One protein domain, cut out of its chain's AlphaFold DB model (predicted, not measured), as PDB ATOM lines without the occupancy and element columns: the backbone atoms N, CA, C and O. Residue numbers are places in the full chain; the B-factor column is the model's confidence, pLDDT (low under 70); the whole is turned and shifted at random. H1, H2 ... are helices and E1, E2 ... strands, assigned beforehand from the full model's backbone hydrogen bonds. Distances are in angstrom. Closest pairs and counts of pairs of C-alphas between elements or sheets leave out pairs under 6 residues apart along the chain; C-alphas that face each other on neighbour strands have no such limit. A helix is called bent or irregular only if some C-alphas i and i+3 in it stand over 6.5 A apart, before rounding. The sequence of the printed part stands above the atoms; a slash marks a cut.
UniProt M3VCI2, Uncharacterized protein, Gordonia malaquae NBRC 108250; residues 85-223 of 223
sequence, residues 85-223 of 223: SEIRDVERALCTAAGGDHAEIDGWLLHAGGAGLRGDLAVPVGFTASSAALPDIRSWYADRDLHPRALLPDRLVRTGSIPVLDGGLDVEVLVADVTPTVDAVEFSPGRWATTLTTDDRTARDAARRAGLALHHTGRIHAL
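AT A GLANCE: This is residues 85 to 223 of the 223 residues of an uncharacterized protein of Gordonia malaquae NBRC 108250 (UniProt M3VCI2). Two sheets wrap round one helix: the five strands E4, E8, E5, E7 and E6 form a curled wall like part of a barrel on one side of H1, and the small sheet E1, E2, E3 covers another side. The sheets come side by side where E3 meets E4, while E1 and E6 stay apart, which leaves the wrap open; H2 packs on the outside of the small sheet and H3 on the outside of the large one. The printed part has 139 residues with three named helices and eight named strands, in the order H1 E1 E2 E3 H2 E4 E5 E6 E7 H3 E8. The sheets run E4 E8 E5 E7 E6 and E1 E2 E3, both antiparallel throughout, and the class is mixed, helices and strands. The whole is compact, with a radius of gyration of the C-alphas of 14.4 A and spans of 41 by 28 by 28 A.

IN THESE COORDINATES: H1, residues 85 to 98, begins with C-alpha 85 at (40.728, 134.706, 136.033) and is 20.1 A long. E1, residues 101 to 105, E2, residues 108 to 112, and E3, residues 121 to 124, follow. H2, residues 131 to 142, is 17.4 A long and irregular, with C-alphas 132 and 135 7.3 A apart. E4, residues 149 to 153, begins with C-alpha 149 at (18.738, 137.064, 133.629). E5, residues 169 to 176, is 22.8 A long; E6, residues 185 to 188, is short. E7, residues 191 to 197, is 20.5 A long, and H3, residues 201 to 209, is 12.3 A long. E8, residues 213 to 222, is 26.7 A long, bends by 56 degrees at residue 216 and ends with C-alpha 222 at (16.887, 140.888, 132.193).

HOW THE PARTS SIT: The five-stranded sheet is strongly twisted and curls round H1; its edge strands are E4 and E6. E4 and E8 have N 150 and O 221 within hydrogen-bond range at 2.8 A. E8 and E5 have N 171 and O 218 at 2.9 A. E5 and E7 have N 174 and O 194 at 2.9 A. E6 and E7, a hairpin, have N 185 and O 193 at 2.8 A. The closest C-alphas of H1 and E6 are those of Ala 93 and Phe 187, 5.3 A apart. H3 is on the face opposite to H1, at a height over the sheet of 9.1 A. E7, H3 and E8 form a split strand-helix-strand unit, its two strands running the same way with E5 between them; its crossover is right-handed. E1, E2 and E3 form a meander, each strand the antiparallel neighbour of the one before. N 103 and O 110 are within hydrogen-bond range at 3.1 A, and N 109 and O 123 at 2.9 A. This sheet is in three layers, with H1 on one face at a height of 9.5 A and H2 on the other at 9.4 A. The closest C-alphas of E3 and E4 are those of Ala 122 and Ala 150, 4.5 A apart. In H1 and H3 every O i to N i+4 pair is within hydrogen-bond range; in H2 6 of 8 are.

THE WHOLE: The two C-alphas farthest apart, those of Pro 135 and Arg 209, are 41.5 A apart. The printed part has no cut and ends at the chain's last residue, 223. The one long link, E4 to E5, is residues 154 to 168. The mean pLDDT of the printed part is 93.0, and no printed residue is under 70.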
ATOM      1  N   SER A  85      40.846 136.151 135.781       96.12
ATOM      2  CA  SER A  85      40.728 134.706 136.033       96.12
ATOM      3  C   SER A  85      40.054 134.420 137.376       96.12
ATOM      4  O   SER A  85      39.121 133.640 137.419       96.12
ATOM      5  N   GLU A  86      40.422 135.141 138.438       96.38
ATOM      6  CA  GLU A  86      39.827 134.949 139.767       96.38
ATOM      7  C   GLU A  86      38.342 135.326 139.804       96.38
ATOM      8  O   GLU A  86      37.569 134.697 140.517       96.38
ATOM      9  N   ILE A  87      37.925 136.335 139.027       97.12
ATOM     10  CA  ILE A  87      36.497 136.649 138.853       97.12
ATOM     11  C   ILE A  87      35.773 135.441 138.248       97.12
ATOM     12  O   ILE A  87      34.748 135.027 138.773       97.12
ATOM     13  N   ARG A  88      36.329 134.843 137.188       97.12
ATOM     14  CA  ARG A  88      35.747 133.649 136.554       97.12
ATOM     15  C   ARG A  88      35.689 132.466 137.510       97.12
ATOM     16  O   ARG A  88      34.671 131.788 137.538       97.12
ATOM     17  N   ASP A  89      36.748 132.239 138.284       96.38
ATOM     18  CA  ASP A  89      36.826 131.131 139.239       96.38
ATOM     19  C   ASP A  89      35.750 131.265 140.326       96.38
ATOM     20  O   ASP A  89      35.048 130.299 140.619       96.38
ATOM     21  N   VAL A  90      35.569 132.472 140.880       96.69
ATOM     22  CA  VAL A  90      34.518 132.751 141.873       96.69
ATOM     23  C   VAL A  90      33.125 132.592 141.268       96.69
ATOM     24  O   VAL A  90      32.284 131.943 141.877       96.69
ATOM     25  N   GLU A  91      32.873 133.126 140.071       96.06
ATOM     26  CA  GLU A  91      31.556 133.013 139.431       96.06
ATOM     27  C   GLU A  91      31.206 131.567 139.049       96.06
ATOM     28  O   GLU A  91      30.068 131.140 139.255       96.06
ATOM     29  N   ARG A  92      32.183 130.783 138.566       94.88
ATOM     30  CA  ARG A  92      32.006 129.342 138.321       94.88
ATOM     31  C   ARG A  92      31.692 128.601 139.617       94.88
ATOM     32  O   ARG A  92      30.726 127.849 139.665       94.88
ATOM     33  N   ALA A  93      32.460 128.849 140.673       94.38
ATOM     34  CA  ALA A  93      32.262 128.183 141.955       94.38
ATOM     35  C   ALA A  93      30.926 128.555 142.621       94.38
ATOM     36  O   ALA A  93      30.249 127.685 143.161       94.38
ATOM     37  N   LEU A  94      30.507 129.823 142.537       92.88
ATOM     38  CA  LEU A  94      29.198 130.280 143.014       92.88
ATOM     39  C   LEU A  94      28.045 129.600 142.274       92.88
ATOM     40  O   LEU A  94      27.051 129.246 142.897       92.88
ATOM     41  N   CYS A  95      28.175 129.416 140.959       89.00
ATOM     42  CA  CYS A  95      27.208 128.660 140.171       89.00
ATOM     43  C   CYS A  95      27.150 127.192 140.610       89.00
ATOM     44  O   CYS A  95      26.064 126.669 140.822       89.00
ATOM     45  N   THR A  96      28.299 126.528 140.782       87.44
ATOM     46  CA  THR A  96      28.341 125.135 141.257       87.44
ATOM     47  C   THR A  96      27.720 124.991 142.648       87.44
ATOM     48  O   THR A  96      26.986 124.040 142.896       87.44
ATOM     49  N   ALA A  97      28.001 125.929 143.554       87.38
ATOM     50  CA  ALA A  97      27.537 125.870 144.936       87.38
ATOM     51  C   ALA A  97      26.032 126.149 145.096       87.38
ATOM     52  O   ALA A  97      25.438 125.705 146.073       87.38
ATOM     53  N   ALA A  98      25.408 126.853 144.146       79.81
ATOM     54  CA  ALA A  98      23.966 127.086 144.148       79.81
ATOM     55  C   ALA A  98      23.144 125.808 143.863       79.81
ATOM     56  O   ALA A  98      21.981 125.734 144.259       79.81
ATOM     57  N   GLY A  99      23.761 124.777 143.269       78.44
ATOM     58  CA  GLY A  99      23.100 123.519 142.914       78.44
ATOM     59  C   GLY A  99      22.269 123.637 141.632       78.44
ATOM     60  O   GLY A  99      22.600 124.422 140.755       78.44
ATOM     61  N   GLY A 100      21.216 122.830 141.503       85.81
ATOM     62  CA  GLY A 100      20.271 122.932 140.385       85.81
ATOM     63  C   GLY A 100      20.817 122.520 139.011       85.81
ATOM     64  O   GLY A 100      21.817 121.808 138.890       85.81
ATOM     65  N   ASP A 101      20.103 122.949 137.972       91.56
ATOM     66  CA  ASP A 101      20.439 122.684 136.574       91.56
ATOM     67  C   ASP A 101      21.492 123.687 136.095       91.56
ATOM     68  O   ASP A 101      21.307 124.900 136.218       91.56
ATOM     69  N   HIS A 102      22.567 123.195 135.478       92.12
ATOM     70  CA  HIS A 102      23.609 124.044 134.905       92.12
ATOM     71  C   HIS A 102      23.936 123.679 133.455       92.12
ATOM     72  O   HIS A 102      23.890 122.511 133.058       92.12
ATOM     73  N   ALA A 103      24.352 124.667 132.667       95.19
ATOM     74  CA  ALA A 103      24.836 124.460 131.302       95.19
ATOM     75  C   ALA A 103      25.968 125.431 130.955       95.19
ATOM     76  O   ALA A 103      26.067 126.513 131.532       95.19
ATOM     77  N   GLU A 104      26.809 125.058 129.989       96.25
ATOM     78  CA  GLU A 104      27.759 125.978 129.359       96.25
ATOM     79  C   GLU A 104      27.387 126.140 127.879       96.25
ATOM     80  O   GLU A 104      27.315 125.152 127.150       96.25
ATOM     81  N   ILE A 105      27.125 127.377 127.447       97.00
ATOM     82  CA  ILE A 105      26.760 127.725 126.065       97.00
ATOM     83  C   ILE A 105      27.714 128.818 125.591       97.00
ATOM     84  O   ILE A 105      27.664 129.943 126.081       97.00
ATOM     85  N   ASP A 106      28.622 128.490 124.672       95.62
ATOM     86  CA  ASP A 106      29.584 129.434 124.083       95.62
ATOM     87  C   ASP A 106      30.346 130.298 125.106       95.62
ATOM     88  O   ASP A 106      30.666 131.464 124.873       95.62
ATOM     89  N   GLY A 107      30.698 129.723 126.257       95.19
ATOM     90  CA  GLY A 107      31.407 130.415 127.336       95.19
ATOM     91  C   GLY A 107      30.501 131.176 128.309       95.19
ATOM     92  O   GLY A 107      31.001 131.817 129.233       95.19
ATOM     93  N   TRP A 108      29.184 131.101 128.153       96.88
ATOM     94  CA  TRP A 108      28.238 131.462 129.199       96.88
ATOM     95  C   TRP A 108      27.999 130.275 130.111       96.88
ATOM     96  O   TRP A 108      27.710 129.185 129.635       96.88
ATOM     97  N   LEU A 109      28.082 130.504 131.414       96.00
ATOM     98  CA  LEU A 109      27.652 129.556 132.428       96.00
ATOM     99  C   LEU A 109      26.229 129.904 132.849       96.00
ATOM    100  O   LEU A 109      25.973 131.042 133.237       96.00
ATOM    101  N   LEU A 110      25.316 128.951 132.737       95.44
ATOM    102  CA  LEU A 110      23.901 129.106 133.051       95.44
ATOM    103  C   LEU A 110      23.582 128.292 134.298       95.44
ATOM    104  O   LEU A 110      24.132 127.206 134.485       95.44
ATOM    105  N   HIS A 111      22.673 128.820 135.105       92.62
ATOM    106  CA  HIS A 111      22.200 128.207 136.333       92.62
ATOM    107  C   HIS A 111      20.699 128.439 136.484       92.62
ATOM    108  O   HIS A 111      20.243 129.577 136.345       92.62
ATOM    109  N   ALA A 112      19.964 127.378 136.802       92.25
ATOM    110  CA  ALA A 112      18.535 127.395 137.082       92.25
ATOM    111  C   ALA A 112      18.223 126.657 138.389       92.25
ATOM    112  O   ALA A 112      18.764 125.579 138.649       92.25
ATOM    113  N   GLY A 113      17.283 127.203 139.166       81.44
ATOM    114  CA  GLY A 113      16.759 126.545 140.369       81.44
ATOM    115  C   GLY A 113      17.363 127.013 141.696       81.44
ATOM    116  O   GLY A 113      17.198 126.332 142.708       81.44
ATOM    117  N   GLY A 114      18.034 128.168 141.725       75.50
ATOM    118  CA  GLY A 114      18.438 128.808 142.982       75.50
ATOM    119  C   GLY A 114      17.428 129.834 143.487       75.50
ATOM    120  O   GLY A 114      16.389 130.089 142.883       75.50
ATOM    121  N   ALA A 115      17.786 130.509 144.578       78.75
ATOM    122  CA  ALA A 115      16.990 131.582 145.167       78.75
ATOM    123  C   ALA A 115      17.690 132.952 145.094       78.75
ATOM    124  O   ALA A 115      18.896 133.070 144.860       78.75
ATOM    125  N   GLY A 116      16.912 134.010 145.323       85.75
ATOM    126  CA  GLY A 116      17.420 135.374 145.478       85.75
ATOM    127  C   GLY A 116      18.045 135.961 144.209       85.75
ATOM    128  O   GLY A 116      17.628 135.677 143.081       85.75
ATOM    129  N   LEU A 117      19.061 136.813 144.398       89.25
ATOM    130  CA  LEU A 117      19.742 137.515 143.302       89.25
ATOM    131  C   LEU A 117      20.394 136.560 142.301       89.25
ATOM    132  O   LEU A 117      20.513 136.913 141.132       89.25
ATOM    133  N   ARG A 118      20.789 135.361 142.750       88.06
ATOM    134  CA  ARG A 118      21.505 134.374 141.935       88.06
ATOM    135  C   ARG A 118      20.663 133.191 141.458       88.06
ATOM    136  O   ARG A 118      21.229 132.234 140.945       88.06
ATOM    137  N   GLY A 119      19.339 133.253 141.615       86.19
ATOM    138  CA  GLY A 119      18.481 132.085 141.405       86.19
ATOM    139  C   GLY A 119      18.491 131.522 139.985       86.19
ATOM    140  O   GLY A 119      18.731 130.334 139.807       86.19
ATOM    141  N   ASP A 120      18.349 132.398 138.992       90.25
ATOM    142  CA  ASP A 120      18.328 132.044 137.569       90.25
ATOM    143  C   ASP A 120      19.195 133.067 136.839       90.25
ATOM    144  O   ASP A 120      18.781 134.221 136.676       90.25
ATOM    145  N   LEU A 121      20.441 132.697 136.530       92.94
ATOM    146  CA  LEU A 121      21.462 133.620 136.031       92.94
ATOM    147  C   LEU A 121      22.390 132.972 135.005       92.94
ATOM    148  O   LEU A 121      22.997 131.932 135.248       92.94
ATOM    149  N   ALA A 122      22.574 133.658 133.879       95.62
ATOM    150  CA  ALA A 122      23.673 133.433 132.952       95.62
ATOM    151  C   ALA A 122      24.858 134.351 133.298       95.62
ATOM    152  O   ALA A 122      24.680 135.546 133.540       95.62
ATOM    153  N   VAL A 123      26.081 133.819 133.290       95.69
ATOM    154  CA  VAL A 123      27.309 134.569 133.586       95.69
ATOM    155  C   VAL A 123      28.359 134.321 132.493       95.69
ATOM    156  O   VAL A 123      28.703 133.168 132.228       95.69
ATOM    157  N   PRO A 124      28.916 135.365 131.852       95.81
ATOM    158  CA  PRO A 124      29.889 135.219 130.770       95.81
ATOM    159  C   PRO A 124      31.298 134.971 131.330       95.81
ATOM    160  O   PRO A 124      32.130 135.876 131.434       95.81
ATOM    161  N   VAL A 125      31.571 133.732 131.739       95.50
ATOM    162  CA  VAL A 125      32.849 133.338 132.362       95.50
ATOM    163  C   VAL A 125      33.902 132.888 131.343       95.50
ATOM    164  O   VAL A 125      35.099 132.994 131.601       95.50
ATOM    165  N   GLY A 126      33.502 132.396 130.177       93.12
ATOM    166  CA  GLY A 126      34.382 131.980 129.087       93.12
ATOM    167  C   GLY A 126      34.860 133.151 128.225       93.12
ATOM    168  O   GLY A 126      34.248 134.213 128.176       93.12
ATOM    169  N   PHE A 127      35.978 132.967 127.520       89.50
ATOM    170  CA  PHE A 127      36.515 133.983 126.599       89.50
ATOM    171  C   PHE A 127      35.714 134.110 125.298       89.50
ATOM    172  O   PHE A 127      35.822 135.125 124.616       89.50
ATOM    173  N   THR A 128      34.929 133.089 124.962       91.12
ATOM    174  CA  THR A 128      34.050 133.033 123.787       91.12
ATOM    175  C   THR A 128      32.690 133.689 124.030       91.12
ATOM    176  O   THR A 128      31.935 133.874 123.078       91.12
ATOM    177  N   ALA A 129      32.384 134.058 125.282       94.06
ATOM    178  CA  ALA A 129      31.088 134.598 125.658       94.06
ATOM    179  C   ALA A 129      30.793 135.886 124.882       94.06
ATOM    180  O   ALA A 129      31.525 136.877 124.964       94.06
ATOM    181  N   SER A 130      29.706 135.866 124.121       93.62
ATOM    182  CA  SER A 130      29.271 136.993 123.302       93.62
ATOM    183  C   SER A 130      27.749 137.065 123.225       93.62
ATOM    184  O   SER A 130      27.046 136.158 123.674       93.62
ATOM    185  N   SER A 131      27.237 138.148 122.640       94.19
ATOM    186  CA  SER A 131      25.804 138.340 122.419       94.19
ATOM    187  C   SER A 131      25.200 137.356 121.411       94.19
ATOM    188  O   SER A 131      23.981 137.204 121.384       94.19
ATOM    189  N   ALA A 132      26.025 136.661 120.618       94.94
ATOM    190  CA  ALA A 132      25.566 135.665 119.651       94.94
ATOM    191  C   ALA A 132      24.881 134.461 120.320       94.94
ATOM    192  O   ALA A 132      23.968 133.895 119.734       94.94
ATOM    193  N   ALA A 133      25.266 134.131 121.557       95.75
ATOM    194  CA  ALA A 133      24.701 133.019 122.323       95.75
ATOM    195  C   ALA A 133      23.358 133.355 122.999       95.75
ATOM    196  O   ALA A 133      22.706 132.477 123.559       95.75
ATOM    197  N   LEU A 134      22.924 134.624 122.992       95.06
ATOM    198  CA  LEU A 134      21.714 135.043 123.712       95.06
ATOM    199  C   LEU A 134      20.430 134.314 123.274       95.06
ATOM    200  O   LEU A 134      19.636 134.007 124.161       95.06
ATOM    201  N   PRO A 135      20.178 134.024 121.980       95.62
ATOM    202  CA  PRO A 135      19.008 133.239 121.574       95.62
ATOM    203  C   PRO A 135      18.981 131.832 122.189       95.62
ATOM    204  O   PRO A 135      17.934 131.396 122.672       95.62
ATOM    205  N   ASP A 136      20.131 131.162 122.246       97.56
ATOM    206  CA  ASP A 136      20.247 129.810 122.805       97.56
ATOM    207  C   ASP A 136      20.112 129.833 124.330       97.56
ATOM    208  O   ASP A 136      19.418 129.002 124.913       97.56
ATOM    209  N   ILE A 137      20.682 130.854 124.981       96.81
ATOM    210  CA  ILE A 137      20.511 131.087 126.419       96.81
ATOM    211  C   ILE A 137      19.035 131.303 126.759       96.81
ATOM    212  O   ILE A 137      18.527 130.688 127.692       96.81
ATOM    213  N   ARG A 138      18.322 132.149 126.002       95.44
ATOM    214  CA  ARG A 138      16.882 132.373 126.210       95.44
ATOM    215  C   ARG A 138      16.086 131.087 126.046       95.44
ATOM    216  O   ARG A 138      15.224 130.828 126.874       95.44
ATOM    217  N   SER A 139      16.390 130.300 125.016       96.81
ATOM    218  CA  SER A 139      15.725 129.014 124.773       96.81
ATOM    219  C   SER A 139      15.933 128.057 125.949       96.81
ATOM    220  O   SER A 139      14.969 127.498 126.458       96.81
ATOM    221  N   TRP A 140      17.158 127.968 126.476       97.38
ATOM    222  CA  TRP A 140      17.475 127.102 127.614       97.38
ATOM    223  C   TRP A 140      16.676 127.427 128.890       97.38
ATOM    224  O   TRP A 140      16.264 126.507 129.603       97.38
ATOM    225  N   TYR A 141      16.451 128.716 129.182       95.88
ATOM    226  CA  TYR A 141      15.596 129.145 130.298       95.88
ATOM    227  C   TYR A 141      14.103 128.992 129.985       95.88
ATOM    228  O   TYR A 141      13.339 128.597 130.863       95.88
ATOM    229  N   ALA A 142      13.684 129.271 128.747       95.44
ATOM    230  CA  ALA A 142      12.291 129.144 128.323       95.44
ATOM    231  C   ALA A 142      11.793 127.694 128.400       95.44
ATOM    232  O   ALA A 142      10.685 127.467 128.874       95.44
ATOM    233  N   ASP A 143      12.635 126.715 128.054       96.12
ATOM    234  CA  ASP A 143      12.342 125.277 128.200       96.12
ATOM    235  C   ASP A 143      12.086 124.850 129.662       96.12
ATOM    236  O   ASP A 143      11.643 123.732 129.923       96.12
ATOM    237  N   ARG A 144      12.387 125.732 130.623       94.06
ATOM    238  CA  ARG A 144      12.207 125.544 132.068       94.06
ATOM    239  C   ARG A 144      11.160 126.484 132.670       94.06
ATOM    240  O   ARG A 144      11.062 126.553 133.890       94.06
ATOM    241  N   ASP A 145      10.417 127.228 131.846       94.31
ATOM    242  CA  ASP A 145       9.478 128.275 132.276       94.31
ATOM    243  C   ASP A 145      10.132 129.383 133.137       94.31
ATOM    244  O   ASP A 145       9.499 129.999 134.000       94.31
ATOM    245  N   LEU A 146      11.420 129.663 132.901       93.12
ATOM    246  CA  LEU A 146      12.195 130.659 133.642       93.12
ATOM    247  C   LEU A 146      12.438 131.929 132.824       93.12
ATOM    248  O   LEU A 146      12.611 131.902 131.605       93.12
ATOM    249  N   HIS A 147      12.517 133.059 133.527       88.88
ATOM    250  CA  HIS A 147      12.880 134.338 132.922       88.88
ATOM    251  C   HIS A 147      14.406 134.493 132.939       88.88
ATOM    252  O   HIS A 147      14.995 134.574 134.021       88.88
ATOM    253  N   PRO A 148      15.067 134.555 131.770       86.19
ATOM    254  CA  PRO A 148      16.516 134.611 131.712       86.19
ATOM    255  C   PRO A 148      17.021 135.955 132.246       86.19
ATOM    256  O   PRO A 148      16.604 137.028 131.807       86.19
ATOM    257  N   ARG A 149      17.973 135.901 133.175       93.44
ATOM    258  CA  ARG A 149      18.738 137.064 133.629       93.44
ATOM    259  C   ARG A 149      20.219 136.815 133.404       93.44
ATOM    260  O   ARG A 149      20.665 135.670 133.411       93.44
ATOM    261  N   ALA A 150      20.994 137.877 133.242       94.38
ATOM    262  CA  ALA A 150      22.442 137.796 133.137       94.38
ATOM    263  C   ALA A 150      23.123 138.659 134.187       94.38
ATOM    264  O   ALA A 150      22.847 139.852 134.272       94.38
ATOM    265  N   LEU A 151      24.060 138.072 134.930       95.19
ATOM    266  CA  LEU A 151      25.035 138.830 135.702       95.19
ATOM    267  C   LEU A 151      26.241 139.097 134.806       95.19
ATOM    268  O   LEU A 151      26.905 138.168 134.351       95.19
ATOM    269  N   LEU A 152      26.530 140.371 134.566       95.25
ATOM    270  CA  LEU A 152      27.661 140.834 133.772       95.25
ATOM    271  C   LEU A 152      28.715 141.435 134.713       95.25
ATOM    272  O   LEU A 152      28.548 142.573 135.158       95.25
ATOM    273  N   PRO A 153      29.803 140.714 135.039       95.44
ATOM    274  CA  PRO A 153      30.896 141.284 135.816       95.44
ATOM    275  C   PRO A 153      31.569 142.428 135.050       95.44
ATOM    276  O   PRO A 153      32.021 142.233 133.916       95.44
ATOM    277  N   ASP A 154      31.730 143.588 135.696       92.06
ATOM    278  CA  ASP A 154      32.169 144.849 135.062       92.06
ATOM    279  C   ASP A 154      33.500 144.734 134.305       92.06
ATOM    280  O   ASP A 154      33.807 145.512 133.404       92.06
ATOM    281  N   ARG A 155      34.339 143.778 134.711       92.69
ATOM    282  CA  ARG A 155      35.690 143.576 134.175       92.69
ATOM    283  C   ARG A 155      35.812 142.447 133.164       92.69
ATOM    284  O   ARG A 155      36.881 142.309 132.562       92.69
ATOM    285  N   LEU A 156      34.784 141.612 133.024       93.38
ATOM    286  CA  LEU A 156      34.774 140.514 132.055       93.38
ATOM    287  C   LEU A 156      34.093 140.916 130.751       93.38
ATOM    288  O   LEU A 156      34.482 140.427 129.694       93.38
ATOM    289  N   VAL A 157      33.125 141.829 130.823       86.00
ATOM    290  CA  VAL A 157      32.316 142.256 129.684       86.00
ATOM    291  C   VAL A 157      32.664 143.691 129.320       86.00
ATOM    292  O   VAL A 157      32.743 144.565 130.182       86.00
ATOM    293  N   ARG A 158      32.874 143.965 128.030       82.94
ATOM    294  CA  ARG A 158      33.029 145.347 127.568       82.94
ATOM    295  C   ARG A 158      31.670 146.040 127.660       82.94
ATOM    296  O   ARG A 158      30.669 145.510 127.192       82.94
ATOM    297  N   THR A 159      31.635 147.256 128.193       77.31
ATOM    298  CA  THR A 159      30.412 148.068 128.216       77.31
ATOM    299  C   THR A 159      29.768 148.130 126.825       77.31
ATOM    300  O   THR A 159      30.433 148.476 125.848       77.31
ATOM    301  N   GLY A 160      28.487 147.767 126.741       80.94
ATOM    302  CA  GLY A 160      27.708 147.769 125.500       80.94
ATOM    303  C   GLY A 160      27.930 146.577 124.561       80.94
ATOM    304  O   GLY A 160      27.298 146.539 123.511       80.94
ATOM    305  N   SER A 161      28.790 145.600 124.888       85.50
ATOM    306  CA  SER A 161      28.990 144.430 124.012       85.50
ATOM    307  C   SER A 161      27.868 143.395 124.098       85.50
ATOM    308  O   SER A 161      27.703 142.601 123.176       85.50
ATOM    309  N   ILE A 162      27.116 143.386 125.199       87.88
ATOM    310  CA  ILE A 162      25.935 142.544 125.392       87.88
ATOM    311  C   ILE A 162      24.709 143.465 125.374       87.88
ATOM    312  O   ILE A 162      24.671 144.401 126.176       87.88
ATOM    313  N   PRO A 163      23.740 143.257 124.462       85.31
ATOM    314  CA  PRO A 163      22.500 144.017 124.471       85.31
ATOM    315  C   PRO A 163      21.697 143.642 125.719       85.31
ATOM    316  O   PRO A 163      21.497 142.464 126.001       85.31
ATOM    317  N   VAL A 164      21.258 144.655 126.460       84.00
ATOM    318  CA  VAL A 164      20.469 144.518 127.690       84.00
ATOM    319  C   VAL A 164      19.185 145.327 127.546       84.00
ATOM    320  O   VAL A 164      19.182 146.359 126.870       84.00
ATOM    321  N   LEU A 165      18.092 144.842 128.136       76.94
ATOM    322  CA  LEU A 165      16.755 145.421 127.948       76.94
ATOM    323  C   LEU A 165      16.374 146.461 129.010       76.94
ATOM    324  O   LEU A 165      15.379 147.165 128.854       76.94
ATOM    325  N   ASP A 166      17.151 146.561 130.085       85.25
ATOM    326  CA  ASP A 166      16.832 147.358 131.265       85.25
ATOM    327  C   ASP A 166      18.033 148.183 131.769       85.25
ATOM    328  O   ASP A 166      19.148 148.123 131.244       85.25
ATOM    329  N   GLY A 167      17.798 148.983 132.815       82.62
ATOM    330  CA  GLY A 167      18.865 149.703 133.520       82.62
ATOM    331  C   GLY A 167      19.802 148.787 134.320       82.62
ATOM    332  O   GLY A 167      20.907 149.207 134.669       82.62
ATOM    333  N   GLY A 168      19.378 147.542 134.550       89.12
ATOM    334  CA  GLY A 168      20.009 146.540 135.393       89.12
ATOM    335  C   GLY A 168      20.051 146.891 136.880       89.12
ATOM    336  O   GLY A 168      19.729 148.000 137.304       89.12
ATOM    337  N   LEU A 169      20.468 145.912 137.674       93.31
ATOM    338  CA  LEU A 169      20.669 146.006 139.113       93.31
ATOM    339  C   LEU A 169      22.166 145.919 139.412       93.31
ATOM    340  O   LEU A 169      22.791 144.888 139.164       93.31
ATOM    341  N   ASP A 170      22.743 147.010 139.913       94.62
ATOM    342  CA  ASP A 170      24.158 147.071 140.280       94.62
ATOM    343  C   ASP A 170      24.412 146.228 141.540       94.62
ATOM    344  O   ASP A 170      23.794 146.457 142.587       94.62
ATOM    345  N   VAL A 171      25.349 145.280 141.454       96.12
ATOM    346  CA  VAL A 171      25.672 144.336 142.532       96.12
ATOM    347  C   VAL A 171      27.156 144.335 142.905       96.12
ATOM    348  O   VAL A 171      28.045 144.591 142.089       96.12
ATOM    349  N   GLU A 172      27.423 143.986 144.160       96.50
ATOM    350  CA  GLU A 172      28.743 143.664 144.696       96.50
ATOM    351  C   GLU A 172      28.818 142.162 144.983       96.50
ATOM    352  O   GLU A 172      27.937 141.606 145.639       96.50
ATOM    353  N   VAL A 173      29.902 141.515 144.552       97.06
ATOM    354  CA  VAL A 173      30.259 140.163 144.993       97.06
ATOM    355  C   VAL A 173      31.382 140.279 146.008       97.06
ATOM    356  O   VAL A 173      32.457 140.832 145.728       97.06
ATOM    357  N   LEU A 174      31.127 139.756 147.200       97.75
ATOM    358  CA  LEU A 174      32.016 139.865 148.345       97.75
ATOM    359  C   LEU A 174      32.491 138.494 148.768       97.75
ATOM    360  O   LEU A 174      31.731 137.537 148.671       97.75
ATOM    361  N   VAL A 175      33.728 138.415 149.247       97.75
ATOM    362  CA  VAL A 175      34.348 137.158 149.672       97.75
ATOM    363  C   VAL A 175      34.941 137.273 151.071       97.75
ATOM    364  O   VAL A 175      35.415 138.344 151.455       97.75
ATOM    365  N   ALA A 176      34.953 136.166 151.803       96.88
ATOM    366  CA  ALA A 176      35.665 136.002 153.066       96.88
ATOM    367  C   ALA A 176      36.412 134.664 153.092       96.88
ATOM    368  O   ALA A 176      35.955 133.679 152.516       96.88
ATOM    369  N   ASP A 177      37.542 134.642 153.799       95.50
ATOM    370  CA  ASP A 177      38.343 133.434 154.063       95.50
ATOM    371  C   ASP A 177      38.077 132.876 155.481       95.50
ATOM    372  O   ASP A 177      38.865 132.120 156.042       95.50
ATOM    373  N   VAL A 178      36.972 133.315 156.090       93.75
ATOM    374  CA  VAL A 178      36.427 132.843 157.366       93.75
ATOM    375  C   VAL A 178      34.914 132.745 157.229       93.75
ATOM    376  O   VAL A 178      34.326 133.484 156.437       93.75
ATOM    377  N   THR A 179      34.283 131.868 158.008       96.69
ATOM    378  CA  THR A 179      32.821 131.756 158.039       96.69
ATOM    379  C   THR A 179      32.202 133.076 158.511       96.69
ATOM    380  O   THR A 179      32.451 133.487 159.648       96.69
ATOM    381  N   PRO A 180      31.418 133.762 157.665       96.50
ATOM    382  CA  PRO A 180      30.777 135.008 158.039       96.50
ATOM    383  C   PRO A 180      29.528 134.754 158.889       96.50
ATOM    384  O   PRO A 180      28.936 133.680 158.871       96.50
ATOM    385  N   THR A 181      29.089 135.781 159.614       96.69
ATOM    386  CA  THR A 181      27.854 135.765 160.419       96.69
ATOM    387  C   THR A 181      26.611 136.224 159.646       96.69
ATOM    388  O   THR A 181      25.556 136.436 160.241       96.69
ATOM    389  N   VAL A 182      26.739 136.413 158.332       96.31
ATOM    390  CA  VAL A 182      25.659 136.788 157.408       96.31
ATOM    391  C   VAL A 182      25.438 135.671 156.396       96.31
ATOM    392  O   VAL A 182      26.310 134.821 156.224       96.31
ATOM    393  N   ASP A 183      24.298 135.705 155.706       93.56
ATOM    394  CA  ASP A 183      24.004 134.743 154.648       93.56
ATOM    395  C   ASP A 183      25.037 134.833 153.512       93.56
ATOM    396  O   ASP A 183      25.265 135.888 152.901       93.56
ATOM    397  N   ALA A 184      25.716 133.715 153.288       94.94
ATOM    398  CA  ALA A 184      26.786 133.565 152.324       94.94
ATOM    399  C   ALA A 184      26.917 132.091 151.942       94.94
ATOM    400  O   ALA A 184      26.702 131.189 152.750       94.94
ATOM    401  N   VAL A 185      27.336 131.860 150.707       93.56
ATOM    402  CA  VAL A 185      27.564 130.531 150.155       93.56
ATOM    403  C   VAL A 185      29.037 130.178 150.321       93.56
ATOM    404  O   VAL A 185      29.915 130.933 149.893       93.56
ATOM    405  N   GLU A 186      29.324 129.021 150.913       95.38
ATOM    406  CA  GLU A 186      30.658 128.427 150.853       95.38
ATOM    407  C   GLU A 186      30.890 127.891 149.433       95.38
ATOM    408  O   GLU A 186      30.346 126.865 149.035       95.38
ATOM    409  N   PHE A 187      31.664 128.624 148.631       93.06
ATOM    410  CA  PHE A 187      31.897 128.287 147.220       93.06
ATOM    411  C   PHE A 187      33.165 127.444 147.018       93.06
ATOM    412  O   PHE A 187      33.387 126.872 145.955       93.06
ATOM    413  N   SER A 188      34.035 127.392 148.025       93.25
ATOM    414  CA  SER A 188      35.178 126.479 148.101       93.25
ATOM    415  C   SER A 188      35.566 126.295 149.572       93.25
ATOM    416  O   SER A 188      35.218 127.161 150.372       93.25
ATOM    417  N   PRO A 189      36.274 125.213 149.953       94.81
ATOM    418  CA  PRO A 189      36.548 124.921 151.360       94.81
ATOM    419  C   PRO A 189      37.155 126.113 152.114       94.81
ATOM    420  O   PRO A 189      38.233 126.596 151.762       94.81
ATOM    421  N   GLY A 190      36.450 126.592 153.141       95.56
ATOM    422  CA  GLY A 190      36.852 127.727 153.973       95.56
ATOM    423  C   GLY A 190      36.682 129.107 153.329       95.56
ATOM    424  O   GLY A 190      37.078 130.104 153.932       95.56
ATOM    425  N   ARG A 191      36.099 129.202 152.129       96.81
ATOM    426  CA  ARG A 191      35.891 130.468 151.415       96.81
ATOM    427  C   ARG A 191      34.422 130.688 151.104       96.81
ATOM    428  O   ARG A 191      33.750 129.869 150.477       96.81
ATOM    429  N   TRP A 192      33.962 131.861 151.499       97.75
ATOM    430  CA  TRP A 192      32.560 132.236 151.510       97.75
ATOM    431  C   TRP A 192      32.339 133.424 150.600       97.75
ATOM    432  O   TRP A 192      33.208 134.292 150.496       97.75
ATOM    433  N   ALA A 193      31.186 133.474 149.948       96.88
ATOM    434  CA  ALA A 193      30.817 134.582 149.096       96.88
ATOM    435  C   ALA A 193      29.342 134.939 149.231       96.88
ATOM    436  O   ALA A 193      28.490 134.083 149.444       96.88
ATOM    437  N   THR A 194      29.041 136.219 149.066       96.25
ATOM    438  CA  THR A 194      27.665 136.710 148.981       96.25
ATOM    439  C   THR A 194      27.563 137.731 147.854       96.25
ATOM    440  O   THR A 194      28.555 138.366 147.483       96.25
ATOM    441  N   THR A 195      26.375 137.856 147.275       96.19
ATOM    442  CA  THR A 195      26.064 138.871 146.264       96.19
ATOM    443  C   THR A 195      25.014 139.792 146.848       96.19
ATOM    444  O   THR A 195      23.969 139.320 147.282       96.19
ATOM    445  N   LEU A 196      25.296 141.091 146.860       96.38
ATOM    446  CA  LEU A 196      24.410 142.118 147.399       96.38
ATOM    447  C   LEU A 196      24.134 143.166 146.336       96.38
ATOM    448  O   LEU A 196      24.985 143.431 145.488       96.38
ATOM    449  N   THR A 197      22.978 143.808 146.414       96.12
ATOM    450  CA  THR A 197      22.736 145.022 145.641       96.12
ATOM    451  C   THR A 197      23.524 146.184 146.240       96.12
ATOM    452  O   THR A 197      23.810 146.241 147.438       96.12
ATOM    453  N   THR A 198      23.931 147.120 145.391       94.19
ATOM    454  CA  THR A 198      24.714 148.292 145.815       94.19
ATOM    455  C   THR A 198      23.916 149.301 146.647       94.19
ATOM    456  O   THR A 198      24.512 150.060 147.421       94.19
ATOM    457  N   ASP A 199      22.589 149.306 146.498       93.38
ATOM    458  CA  ASP A 199      21.642 150.180 147.194       93.38
ATOM    459  C   ASP A 199      21.247 149.673 148.592       93.38
ATOM    460  O   ASP A 199      20.851 150.481 149.436       93.38
ATOM    461  N   ASP A 200      21.447 148.386 148.896       95.12
ATOM    462  CA  ASP A 200      21.230 147.832 150.235       95.12
ATOM    463  C   ASP A 200      22.420 148.134 151.160       95.12
ATOM    464  O   ASP A 200      23.299 147.308 151.434       95.12
ATOM    465  N   ARG A 201      22.459 149.376 151.655       94.25
ATOM    466  CA  ARG A 201      23.491 149.829 152.598       94.25
ATOM    467  C   ARG A 201      23.533 148.963 153.859       94.25
ATOM    468  O   ARG A 201      24.623 148.670 154.343       94.25
ATOM    469  N   THR A 202      22.380 148.532 154.371       96.00
ATOM    470  CA  THR A 202      22.292 147.738 155.603       96.00
ATOM    471  C   THR A 202      22.956 146.373 155.437       96.00
ATOM    472  O   THR A 202      23.763 145.987 156.288       96.00
ATOM    473  N   ALA A 203      22.684 145.668 154.336       96.38
ATOM    474  CA  ALA A 203      23.333 144.395 154.040       96.38
ATOM    475  C   ALA A 203      24.832 144.571 153.765       96.38
ATOM    476  O   ALA A 203      25.645 143.790 154.265       96.38
ATOM    477  N   ARG A 204      25.230 145.626 153.039       96.75
ATOM    478  CA  ARG A 204      26.649 145.924 152.769       96.75
ATOM    479  C   ARG A 204      27.433 146.191 154.054       96.75
ATOM    480  O   ARG A 204      28.516 145.626 154.230       96.75
ATOM    481  N   ASP A 205      26.869 146.980 154.968       95.75
ATOM    482  CA  ASP A 205      27.422 147.242 156.301       95.75
ATOM    483  C   ASP A 205      27.547 145.947 157.127       95.75
ATOM    484  O   ASP A 205      28.581 145.693 157.750       95.75
ATOM    485  N   ALA A 206      26.510 145.102 157.126       97.25
ATOM    486  CA  ALA A 206      26.532 143.816 157.825       97.25
ATOM    487  C   ALA A 206      27.612 142.877 157.264       97.25
ATOM    488  O   ALA A 206      28.373 142.292 158.035       97.25
ATOM    489  N   ALA A 207      27.746 142.801 155.938       97.25
ATOM    490  CA  ALA A 207      28.756 141.983 155.279       97.25
ATOM    491  C   ALA A 207      30.187 142.436 155.609       97.25
ATOM    492  O   ALA A 207      31.036 141.593 155.901       97.25
ATOM    493  N   ARG A 208      30.465 143.752 155.641       96.19
ATOM    494  CA  ARG A 208      31.790 144.251 156.061       96.19
ATOM    495  C   ARG A 208      32.099 143.911 157.515       96.19
ATOM    496  O   ARG A 208      33.215 143.484 157.806       96.19
ATOM    497  N   ARG A 209      31.125 144.050 158.423       95.69
ATOM    498  CA  ARG A 209      31.289 143.652 159.835       95.69
ATOM    499  C   ARG A 209      31.544 142.154 159.995       95.69
ATOM    500  O   ARG A 209      32.304 141.769 160.874       95.69
ATOM    501  N   ALA A 210      30.952 141.334 159.132       96.88
ATOM    502  CA  ALA A 210      31.163 139.890 159.092       96.88
ATOM    503  C   ALA A 210      32.486 139.471 158.413       96.88
ATOM    504  O   ALA A 210      32.741 138.280 158.257       96.88
ATOM    505  N   GLY A 211      33.336 140.424 158.010       95.06
ATOM    506  CA  GLY A 211      34.655 140.150 157.440       95.06
ATOM    507  C   GLY A 211      34.670 139.913 155.929       95.06
ATOM    508  O   GLY A 211      35.738 139.633 155.382       95.06
ATOM    509  N   LEU A 212      33.534 140.063 155.236       97.38
ATOM    510  CA  LEU A 212      33.518 140.001 153.779       97.38
ATOM    511  C   LEU A 212      34.120 141.268 153.177       97.38
ATOM    512  O   LEU A 212      33.904 142.387 153.644       97.38
ATOM    513  N   ALA A 213      34.850 141.085 152.086       96.19
ATOM    514  CA  ALA A 213      35.483 142.158 151.350       96.19
ATOM    515  C   ALA A 213      35.085 142.124 149.878       96.19
ATOM    516  O   ALA A 213      34.919 141.054 149.292       96.19
ATOM    517  N   LEU A 214      34.991 143.304 149.264       97.12
ATOM    518  CA  LEU A 214      34.679 143.425 147.845       97.12
ATOM    519  C   LEU A 214      35.688 142.635 146.995       97.12
ATOM    520  O   LEU A 214      36.897 142.897 147.044       97.12
ATOM    521  N   HIS A 215      35.178 141.699 146.195       97.12
ATOM    522  CA  HIS A 215      35.947 140.970 145.190       97.12
ATOM    523  C   HIS A 215      35.805 141.643 143.828       97.12
ATOM    524  O   HIS A 215      36.794 142.015 143.196       97.12
ATOM    525  N   HIS A 216      34.564 141.831 143.388       96.38
ATOM    526  CA  HIS A 216      34.254 142.493 142.134       96.38
ATOM    527  C   HIS A 216      32.817 143.010 142.130       96.38
ATOM    528  O   HIS A 216      32.014 142.664 142.993       96.38
ATOM    529  N   THR A 217      32.524 143.853 141.152       95.44
ATOM    530  CA  THR A 217      31.202 144.410 140.881       95.44
ATOM    531  C   THR A 217      30.688 143.889 139.549       95.44
ATOM    532  O   THR A 217      31.456 143.411 138.700       95.44
ATOM    533  N   GLY A 218      29.382 143.973 139.372       94.56
ATOM    534  CA  GLY A 218      28.729 143.659 138.118       94.56
ATOM    535  C   GLY A 218      27.313 144.192 138.109       94.56
ATOM    536  O   GLY A 218      26.875 144.874 139.040       94.56
ATOM    537  N   ARG A 219      26.583 143.828 137.063       94.50
ATOM    538  CA  ARG A 219      25.188 144.215 136.910       94.50
ATOM    539  C   ARG A 219      24.339 143.036 136.485       94.50
ATOM    540  O   ARG A 219      24.733 142.286 135.594       94.50
ATOM    541  N   ILE A 220      23.185 142.885 137.123       94.69
ATOM    542  CA  ILE A 220      22.177 141.899 136.736       94.69
ATOM    543  C   ILE A 220      21.184 142.564 135.791       94.69
ATOM    544  O   ILE A 220      20.625 143.600 136.129       94.69
ATOM    545  N   HIS A 221      20.951 141.955 134.638       93.75
ATOM    546  CA  HIS A 221      19.999 142.414 133.632       93.75
ATOM    547  C   HIS A 221      18.975 141.336 133.328       93.75
ATOM    548  O   HIS A 221      19.320 140.153 133.315       93.75
ATOM    549  N   ALA A 222      17.748 141.732 133.003       91.56
ATOM    550  CA  ALA A 222      16.887 140.888 132.193       91.56
ATOM    551  C   ALA A 222      17.548 140.685 130.822       91.56
ATOM    552  O   ALA A 222      17.980 141.654 130.181       91.56
ATOM    553  N   LEU A 223      17.654 139.422 130.400       87.75
ATOM    554  CA  LEU A 223      18.011 139.114 129.026       87.75
ATOM    555  C   LEU A 223      16.789 139.350 128.174       87.75
ATOM    556  O   LEU A 223      15.746 138.694 128.357       87.75
TER     557      LEU A 223